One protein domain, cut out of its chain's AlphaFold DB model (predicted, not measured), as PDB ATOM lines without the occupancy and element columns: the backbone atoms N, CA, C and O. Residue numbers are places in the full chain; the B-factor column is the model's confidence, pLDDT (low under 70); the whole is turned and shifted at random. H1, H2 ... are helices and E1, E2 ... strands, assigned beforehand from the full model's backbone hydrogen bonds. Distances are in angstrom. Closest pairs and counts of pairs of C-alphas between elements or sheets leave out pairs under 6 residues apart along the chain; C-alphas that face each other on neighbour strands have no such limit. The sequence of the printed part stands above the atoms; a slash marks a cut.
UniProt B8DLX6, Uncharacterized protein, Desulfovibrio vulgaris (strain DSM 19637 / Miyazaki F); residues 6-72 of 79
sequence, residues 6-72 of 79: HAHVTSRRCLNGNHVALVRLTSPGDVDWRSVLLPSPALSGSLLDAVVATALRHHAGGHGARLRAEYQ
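This is residues 6 to 72 of the 79 residues of an uncharacterized protein of Desulfovibrio vulgaris (strain DSM 19637 / Miyazaki F) (UniProt B8DLX6). A strongly twisted sheet of three long strands, two hairpins in a row, has the single helix H1 packed across one face, with the other face bare. After H1 a tail without a named element, residues 60 to 72, loops out and folds back until its last C-alpha is 8.7 A from that of His 6. The printed part has 67 residues with three named strands and one named helix, in the order E1, E2, E3, H1; the sheet's order is E1, E2, E3, antiparallel, and the class is mixed. The whole is compact, with a radius of gyration of the C-alphas of 11.7 A and spans of 33 by 23 by 21 A.

E1, residues 6 to 15, E2, residues 18 to 27, and E3, residues 30 to 38, form a meander, each strand the antiparallel neighbour of the one before. E1 and E2 form a hairpin, with N 8 and O 24 within hydrogen-bond range at 2.8 A. E2 and E3 form a hairpin, with N 23 and O 34 within range at 2.8 A. H1, residues 45 to 59, is on one face of this sheet, making two layers, at a height over the sheet of 7.0 A. It runs across the strands, at 64 degrees to E2 on the local plane. It lies over E2 and only just over E3, on which 3 of its C-alphas fall. The closest C-alphas of E3 and H1, those of Arg 34 and Ala 55, are 5.9 A apart; those of E1 and H1, Ala 7 and Val 52, are 6.3 A apart. In H1 every O i to N i+4 pair is within hydrogen-bond range.

E1 begins at C-alpha 6 (32.824, -44.908, 89.018) and is 25.3 A long. E2 measures 28.5 A and E3 25.0 A. H1, 21.2 A long, ends at C-alpha 59 (23.740, -46.447, 81.727).

The C-alphas farthest apart, those of Gly 17 and Pro 28, are 35.5 A apart. The printed part has no cut and no long link. Mean pLDDT of the printed part is 74.2; residues 41, 43, 45 and 61 to 72 are under 70.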
ATOM      1  N   HIS A   6      31.827 -45.964  89.158       81.12
ATOM      2  CA  HIS A   6      32.824 -44.908  89.018       81.12
ATOM      3  C   HIS A   6      32.717 -44.308  87.621       81.12
ATOM      4  O   HIS A   6      32.674 -45.045  86.637       81.12
ATOM      5  N   ALA A   7      32.682 -42.983  87.534       79.88
ATOM      6  CA  ALA A   7      32.628 -42.275  86.264       79.88
ATOM      7  C   ALA A   7      33.929 -41.505  86.052       79.88
ATOM      8  O   ALA A   7      34.361 -40.750  86.918       79.88
ATOM      9  N   HIS A   8      34.558 -41.677  84.895       80.62
ATOM     10  CA  HIS A   8      35.798 -40.993  84.561       80.62
ATOM     11  C   HIS A   8      35.677 -40.346  83.186       80.62
ATOM     12  O   HIS A   8      35.468 -41.029  82.184       80.62
ATOM     13  N   VAL A   9      35.820 -39.022  83.127       78.88
ATOM     14  CA  VAL A   9      35.927 -38.298  81.857       78.88
ATOM     15  C   VAL A   9      37.331 -38.525  81.304       78.88
ATOM     16  O   VAL A   9      38.303 -37.955  81.783       78.88
ATOM     17  N   THR A  10      37.433 -39.412  80.321       77.62
ATOM     18  CA  THR A  10      38.714 -39.892  79.774       77.62
ATOM     19  C   THR A  10      39.256 -39.018  78.656       77.62
ATOM     20  O   THR A  10      40.462 -38.964  78.439       77.62
ATOM     21  N   SER A  11      38.379 -38.344  77.917       74.38
ATOM     22  CA  SER A  11      38.791 -37.412  76.876       74.38
ATOM     23  C   SER A  11      37.691 -36.407  76.577       74.38
ATOM     24  O   SER A  11      36.508 -36.656  76.812       74.38
ATOM     25  N   ARG A  12      38.103 -35.264  76.032       75.81
ATOM     26  CA  ARG A  12      37.225 -34.249  75.462       75.81
ATOM     27  C   ARG A  12      37.742 -33.917  74.073       75.81
ATOM     28  O   ARG A  12      38.937 -33.674  73.912       75.81
ATOM     29  N   ARG A  13      36.861 -33.892  73.079       78.44
ATOM     30  CA  ARG A  13      37.202 -33.524  71.699       78.44
ATOM     31  C   ARG A  13      36.131 -32.613  71.119       78.44
ATOM     32  O   ARG A  13      34.989 -32.642  71.565       78.44
ATOM     33  N   CYS A  14      36.510 -31.796  70.144       78.94
ATOM     34  CA  CYS A  14      35.548 -31.113  69.287       78.94
ATOM     35  C   CYS A  14      35.347 -31.976  68.037       78.94
ATOM     36  O   CYS A  14      36.323 -32.306  67.365       78.94
ATOM     37  N   LEU A  15      34.113 -32.385  67.765       78.38
ATOM     38  CA  LEU A  15      33.723 -33.192  66.613       78.38
ATOM     39  C   LEU A  15      32.622 -32.438  65.865       78.38
ATOM     40  O   LEU A  15      31.550 -32.205  66.419       78.38
ATOM     41  N   ASN A  16      32.883 -32.037  64.618       82.00
ATOM     42  CA  ASN A  16      31.938 -31.290  63.773       82.00
ATOM     43  C   ASN A  16      31.340 -30.044  64.463       82.00
ATOM     44  O   ASN A  16      30.132 -29.832  64.428       82.00
ATOM     45  N   GLY A  17      32.172 -29.257  65.154       79.62
ATOM     46  CA  GLY A  17      31.730 -28.067  65.896       79.62
ATOM     47  C   GLY A  17      31.060 -28.355  67.246       79.62
ATOM     48  O   GLY A  17      30.754 -27.420  67.977       79.62
ATOM     49  N   ASN A  18      30.876 -29.627  67.613       80.94
ATOM     50  CA  ASN A  18      30.310 -30.026  68.897       80.94
ATOM     51  C   ASN A  18      31.399 -30.468  69.868       80.94
ATOM     52  O   ASN A  18      32.262 -31.281  69.536       80.94
ATOM     53  N   HIS A  19      31.327 -29.998  71.106       83.81
ATOM     54  CA  HIS A  19      32.193 -30.486  72.168       83.81
ATOM     55  C   HIS A  19      31.633 -31.796  72.722       83.81
ATOM     56  O   HIS A  19      30.473 -31.868  73.111       83.81
ATOM     57  N   VAL A  20      32.451 -32.843  72.754       84.00
ATOM     58  CA  VAL A  20      32.052 -34.180  73.202       84.00
ATOM     59  C   VAL A  20      33.025 -34.657  74.271       84.00
ATOM     60  O   VAL A  20      34.243 -34.611  74.079       84.00
ATOM     61  N   ALA A  21      32.489 -35.125  75.395       84.88
ATOM     62  CA  ALA A  21      33.229 -35.832  76.429       84.88
ATOM     63  C   ALA A  21      33.012 -37.339  76.298       84.88
ATOM     64  O   ALA A  21      31.878 -37.796  76.165       84.88
ATOM     65  N   LEU A  22      34.092 -38.111  76.393       84.81
ATOM     66  CA  LEU A  22      34.025 -39.559  76.532       84.81
ATOM     67  C   LEU A  22      34.123 -39.931  78.010       84.81
ATOM     68  O   LEU A  22      35.154 -39.725  78.659       84.81
ATOM     69  N   VAL A  23      33.052 -40.514  78.524       86.00
ATOM     70  CA  VAL A  23      32.924 -40.944  79.911       86.00
ATOM     71  C   VAL A  23      33.031 -42.458  79.970       86.00
ATOM     72  O   VAL A  23      32.257 -43.174  79.338       86.00
ATOM     73  N   ARG A  24      33.986 -42.941  80.756       86.06
ATOM     74  CA  ARG A  24      34.076 -44.341  81.146       86.06
ATOM     75  C   ARG A  24      33.284 -44.539  82.427       86.06
ATOM     76  O   ARG A  24      33.553 -43.861  83.417       86.06
ATOM     77  N   LEU A  25      32.354 -45.475  82.413       85.25
ATOM     78  CA  LEU A  25      31.605 -45.916  83.577       85.25
ATOM     79  C   LEU A  25      32.114 -47.303  83.956       85.25
ATOM     80  O   LEU A  25      32.135 -48.206  83.126       85.25
ATOM     81  N   THR A  26      32.567 -47.475  85.191       84.19
ATOM     82  CA  THR A  26      33.077 -48.762  85.672       84.19
ATOM     83  C   THR A  26      32.327 -49.196  86.914       84.19
ATOM     84  O   THR A  26      32.239 -48.444  87.888       84.19
ATOM     85  N   SER A  27      31.838 -50.429  86.900       81.00
ATOM     86  CA  SER A  27      31.262 -51.105  88.057       81.00
ATOM     87  C   SER A  27      31.867 -52.511  88.194       81.00
ATOM     88  O   SER A  27      32.533 -52.977  87.267       81.00
ATOM     89  N   PRO A  28      31.738 -53.190  89.347       77.38
ATOM     90  CA  PRO A  28      32.305 -54.526  89.510       77.38
ATOM     91  C   PRO A  28      31.795 -55.484  88.421       77.38
ATOM     92  O   PRO A  28      30.596 -55.739  88.340       77.38
ATOM     93  N   GLY A  29      32.706 -55.977  87.576       82.38
ATOM     94  CA  GLY A  29      32.404 -56.892  86.469       82.38
ATOM     95  C   GLY A  29      31.867 -56.247  85.185       82.38
ATOM     96  O   GLY A  29      31.554 -56.983  84.256       82.38
ATOM     97  N   ASP A  30      31.765 -54.916  85.106       83.56
ATOM     98  CA  ASP A  30      31.157 -54.231  83.960       83.56
ATOM     99  C   ASP A  30      31.819 -52.873  83.659       83.56
ATOM    100  O   ASP A  30      32.146 -52.088  84.557       83.56
ATOM    101  N   VAL A  31      32.032 -52.595  82.374       85.44
ATOM    102  CA  VAL A  31      32.620 -51.345  81.882       85.44
ATOM    103  C   VAL A  31      31.806 -50.861  80.694       85.44
ATOM    104  O   VAL A  31      31.688 -51.564  79.697       85.44
ATOM    105  N   ASP A  32      31.328 -49.625  80.779       86.25
ATOM    106  CA  ASP A  32      30.547 -48.974  79.733       86.25
ATOM    107  C   ASP A  32      31.195 -47.646  79.321       86.25
ATOM    108  O   ASP A  32      31.880 -46.981  80.109       86.25
ATOM    109  N   TRP A  33      30.987 -47.249  78.070       84.94
ATOM    110  CA  TRP A  33      31.552 -46.035  77.490       84.94
ATOM    111  C   TRP A  33      30.440 -45.173  76.912       84.94
ATOM    112  O   TRP A  33      29.626 -45.628  76.111       84.94
ATOM    113  N   ARG A  34      30.412 -43.898  77.306       85.88
ATOM    114  CA  ARG A  34      29.373 -42.953  76.893       85.88
ATOM    115  C   ARG A  34      29.971 -41.669  76.357       85.88
ATOM    116  O   ARG A  34      30.767 -41.016  77.024       85.88
ATOM    117  N   SER A  35      29.532 -41.293  75.165       84.69
ATOM    118  CA  SER A  35      29.789 -39.977  74.592       84.69
ATOM    119  C   SER A  35      28.703 -39.017  75.058       84.69
ATOM    120  O   SER A  35      27.518 -39.288  74.872       84.69
ATOM    121  N   VAL A  36      29.100 -37.903  75.662       85.38
ATOM    122  CA  VAL A  36      28.188 -36.872  76.163       85.38
ATOM    123  C   VAL A  36      28.495 -35.561  75.457       85.38
ATOM    124  O   VAL A  36      29.643 -35.117  75.433       85.38
ATOM    125  N   LEU A  37      27.463 -34.945  74.884       84.50
ATOM    126  CA  LEU A  37      27.561 -33.604  74.318       84.50
ATOM    127  C   LEU A  37      27.763 -32.587  75.439       84.50
ATOM    128  O   LEU A  37      27.050 -32.586  76.443       84.50
ATOM    129  N   LEU A  38      28.745 -31.718  75.252       81.19
ATOM    130  CA  LEU A  38      29.046 -30.623  76.150       81.19
ATOM    131  C   LEU A  38      28.418 -29.345  75.593       81.19
ATOM    132  O   LEU A  38      28.670 -29.004  74.437       81.19
ATOM    133  N   PRO A  39      27.672 -28.591  76.413       75.44
ATOM    134  CA  PRO A  39      27.108 -27.311  75.991       75.44
ATOM    135  C   PRO A  39      28.174 -26.213  75.841       75.44
ATOM    136  O   PRO A  39      27.875 -25.129  75.357       75.44
ATOM    137  N   SER A  40      29.413 -26.464  76.278       71.88
ATOM    138  CA  SER A  40      30.515 -25.507  76.222       71.88
ATOM    139  C   SER A  40      31.863 -26.224  76.089       71.88
ATOM    140  O   SER A  40      32.017 -27.340  76.601       71.88
ATOM    141  N   PRO A  41      32.869 -25.596  75.451       68.38
ATOM    142  CA  PRO A  41      34.248 -26.080  75.473       68.38
ATOM    143  C   PRO A  41      34.820 -26.161  76.888       68.38
ATOM    144  O   PRO A  41      35.668 -27.015  77.149       68.38
ATOM    145  N   ALA A  42      34.392 -25.290  77.804       70.38
ATOM    146  CA  ALA A  42      34.925 -25.227  79.157       70.38
ATOM    147  C   ALA A  42      34.259 -26.277  80.059       70.38
ATOM    148  O   ALA A  42      33.043 -26.289  80.231       70.38
ATOM    149  N   LEU A  43      35.072 -27.145  80.666       67.25
ATOM    150  CA  LEU A  43      34.627 -28.049  81.726       67.25
ATOM    151  C   LEU A  43      34.858 -27.347  83.062       67.25
ATOM    152  O   LEU A  43      35.973 -27.351  83.578       67.25
ATOM    153  N   SER A  44      33.818 -26.717  83.603       71.44
ATOM    154  CA  SER A  44      33.784 -26.346  85.020       71.44
ATOM    155  C   SER A  44      33.402 -27.567  85.866       71.44
ATOM    156  O   SER A  44      32.856 -28.541  85.339       71.44
ATOM    157  N   GLY A  45      33.654 -27.525  87.180       69.56
ATOM    158  CA  GLY A  45      33.258 -28.602  88.100       69.56
ATOM    159  C   GLY A  45      31.778 -28.985  87.959       69.56
ATOM    160  O   GLY A  45      31.457 -30.154  87.785       69.56
ATOM    161  N   SER A  46      30.893 -27.989  87.870       72.06
ATOM    162  CA  SER A  46      29.450 -28.190  87.676       72.06
ATOM    163  C   SER A  46      29.090 -28.823  86.325       72.06
ATOM    164  O   SER A  46      28.099 -29.541  86.210       72.06
ATOM    165  N   LEU A  47      29.890 -28.572  85.285       71.81
ATOM    166  CA  LEU A  47      29.670 -29.142  83.955       71.81
ATOM    167  C   LEU A  47      30.126 -30.607  83.902       71.81
ATOM    168  O   LEU A  47      29.491 -31.425  83.241       71.81
ATOM    169  N   LEU A  48      31.174 -30.958  84.651       74.12
ATOM    170  CA  LEU A  48      31.604 -32.344  84.852       74.12
ATOM    171  C   LEU A  48      30.550 -33.166  85.596       74.12
ATOM    172  O   LEU A  48      30.235 -34.271  85.154       74.12
ATOM    173  N   ASP A  49      29.961 -32.609  86.656       76.69
ATOM    174  CA  ASP A  49      28.838 -33.233  87.364       76.69
ATOM    175  C   ASP A  49      27.667 -33.517  86.418       76.69
ATOM    176  O   ASP A  49      27.137 -34.630  86.388       76.69
ATOM    177  N   ALA A  50      27.296 -32.542  85.581       77.44
ATOM    178  CA  ALA A  50      26.218 -32.703  84.608       77.44
ATOM    179  C   ALA A  50      26.522 -33.797  83.566       77.44
ATOM    180  O   ALA A  50      25.644 -34.596  83.222       77.44
ATOM    181  N   VAL A  51      27.767 -33.869  83.088       81.38
ATOM    182  CA  VAL A  51      28.231 -34.888  82.133       81.38
ATOM    183  C   VAL A  51      28.161 -36.284  82.732       81.38
ATOM    184  O   VAL A  51      27.607 -37.199  82.122       81.38
ATOM    185  N   VAL A  52      28.678 -36.439  83.949       79.81
ATOM    186  CA  VAL A  52      28.655 -37.704  84.684       79.81
ATOM    187  C   VAL A  52      27.216 -38.123  84.987       79.81
ATOM    188  O   VAL A  52      26.847 -39.267  84.726       79.81
ATOM    189  N   ALA A  53      26.369 -37.199  85.445       80.12
ATOM    190  CA  ALA A  53      24.958 -37.468  85.709       80.12
ATOM    191  C   ALA A  53      24.188 -37.879  84.442       80.12
ATOM    192  O   ALA A  53      23.267 -38.695  84.513       80.12
ATOM    193  N   THR A  54      24.549 -37.324  83.283       82.25
ATOM    194  CA  THR A  54      23.961 -37.701  81.989       82.25
ATOM    195  C   THR A  54      24.409 -39.103  81.583       82.25
ATOM    196  O   THR A  54      23.568 -39.952  81.288       82.25
ATOM    197  N   ALA A  55      25.712 -39.392  81.650       80.81
ATOM    198  CA  ALA A  55      26.256 -40.713  81.339       80.81
ATOM    199  C   ALA A  55      25.644 -41.813  82.226       80.81
ATOM    200  O   ALA A  55      25.221 -42.852  81.719       80.81
ATOM    201  N   LEU A  56      25.525 -41.560  83.534       76.25
ATOM    202  CA  LEU A  56      24.895 -42.485  84.476       76.25
ATOM    203  C   LEU A  56      23.415 -42.728  84.170       76.25
ATOM    204  O   LEU A  56      22.969 -43.870  84.245       76.25
ATOM    205  N   ARG A  57      22.650 -41.691  83.804       79.25
ATOM    206  CA  ARG A  57      21.233 -41.842  83.424       79.25
ATOM    207  C   ARG A  57      21.058 -42.747  82.208       79.25
ATOM    208  O   ARG A  57      20.158 -43.586  82.206       79.25
ATOM    209  N   HIS A  58      21.931 -42.612  81.209       77.75
ATOM    210  CA  HIS A  58      21.931 -43.493  80.042       77.75
ATOM    211  C   HIS A  58      22.319 -44.932  80.402       77.75
ATOM    212  O   HIS A  58      21.675 -45.864  79.928       77.75
ATOM    213  N   HIS A  59      23.322 -45.121  81.263       74.38
ATOM    214  CA  HIS A  59      23.740 -46.447  81.727       74.38
ATOM    215  C   HIS A  59      22.667 -47.151  82.574       74.38
ATOM    216  O   HIS A  59      22.443 -48.346  82.424       74.38
ATOM    217  N   ALA A  60      21.947 -46.406  83.417       70.19
ATOM    218  CA  ALA A  60      20.843 -46.919  84.229       70.19
ATOM    219  C   ALA A  60      19.567 -47.250  83.427       70.19
ATOM    220  O   ALA A  60      18.560 -47.634  84.022       70.19
ATOM    221  N   GLY A  61      19.553 -47.044  82.104       66.56
ATOM    222  CA  GLY A  61      18.357 -47.250  81.284       66.56
ATOM    223  C   GLY A  61      17.204 -46.295  81.623       66.56
ATOM    224  O   GLY A  61      16.039 -46.660  81.480       66.56
ATOM    225  N   GLY A  62      17.508 -45.091  82.126       54.38
ATOM    226  CA  GLY A  62      16.517 -44.048  82.423       54.38
ATOM    227  C   GLY A  62      15.622 -44.283  83.651       54.38
ATOM    228  O   GLY A  62      14.889 -43.375  84.035       54.38
ATOM    229  N   HIS A  63      15.696 -45.443  84.311       43.81
ATOM    230  CA  HIS A  63      14.808 -45.797  85.423       43.81
ATOM    231  C   HIS A  63      15.477 -45.599  86.780       43.81
ATOM    232  O   HIS A  63      16.086 -46.530  87.292       43.81
ATOM    233  N   GLY A  64      15.345 -44.402  87.368       42.47
ATOM    234  CA  GLY A  64      15.338 -44.153  88.826       42.47
ATOM    235  C   GLY A  64      16.488 -44.683  89.704       42.47
ATOM    236  O   GLY A  64      16.451 -44.495  90.919       42.47
ATOM    237  N   ALA A  65      17.505 -45.339  89.144       45.06
ATOM    238  CA  ALA A  65      18.591 -45.933  89.896       45.06
ATOM    239  C   ALA A  65      19.482 -44.806  90.406       45.06
ATOM    240  O   ALA A  65      20.107 -44.073  89.634       45.06
ATOM    241  N   ARG A  66      19.527 -44.658  91.729       48.25
ATOM    242  CA  ARG A  66      20.400 -43.700  92.402       48.25
ATOM    243  C   ARG A  66      21.839 -44.206  92.290       48.25
ATOM    244  O   ARG A  66      22.334 -44.920  93.156       48.25
ATOM    245  N   LEU A  67      22.484 -43.903  91.167       51.19
ATOM    246  CA  LEU A  67      23.892 -44.205  90.944       51.19
ATOM    247  C   LEU A  67      24.722 -43.064  91.532       51.19
ATOM    248  O   LEU A  67      24.655 -41.927  91.066       51.19
ATOM    249  N   ARG A  68      25.496 -43.363  92.577       48.66
ATOM    250  CA  ARG A  68      26.465 -42.422  93.140       48.66
ATOM    251  C   ARG A  68      27.770 -42.571  92.364       48.66
ATOM    252  O   ARG A  68      28.452 -43.584  92.517       48.66
ATOM    253  N   ALA A  69      28.087 -41.587  91.525       52.53
ATOM    254  CA  ALA A  69      29.392 -41.507  90.886       52.53
ATOM    255  C   ALA A  69      30.403 -40.854  91.820       52.53
ATOM    256  O   ALA A  69      30.230 -39.715  92.241       52.53
ATOM    257  N   GLU A  70      31.490 -41.565  92.087       56.91
ATOM    258  CA  GLU A  70      32.751 -40.931  92.450       56.91
ATOM    259  C   GLU A  70      33.526 -40.716  91.151       56.91
ATOM    260  O   GLU A  70      33.815 -41.681  90.434       56.91
ATOM    261  N   TYR A  71      33.819 -39.457  90.827       55.34
ATOM    262  CA  TYR A  71      34.648 -39.101  89.682       55.34
ATOM    263  C   TYR A  71      35.962 -38.489  90.162       55.34
ATOM    264  O   TYR A  71      36.000 -37.687  91.090       55.34
ATOM    265  N   GLN A  72      37.059 -38.885  89.520       51.72
ATOM    266  CA  GLN A  72      38.354 -38.230  89.669       51.72
ATOM    267  C   GLN A  72      38.629 -37.455  88.387       51.72
ATOM    268  O   GLN A  72      38.676 -38.033  87.302       51.72
TER     269      GLN A  72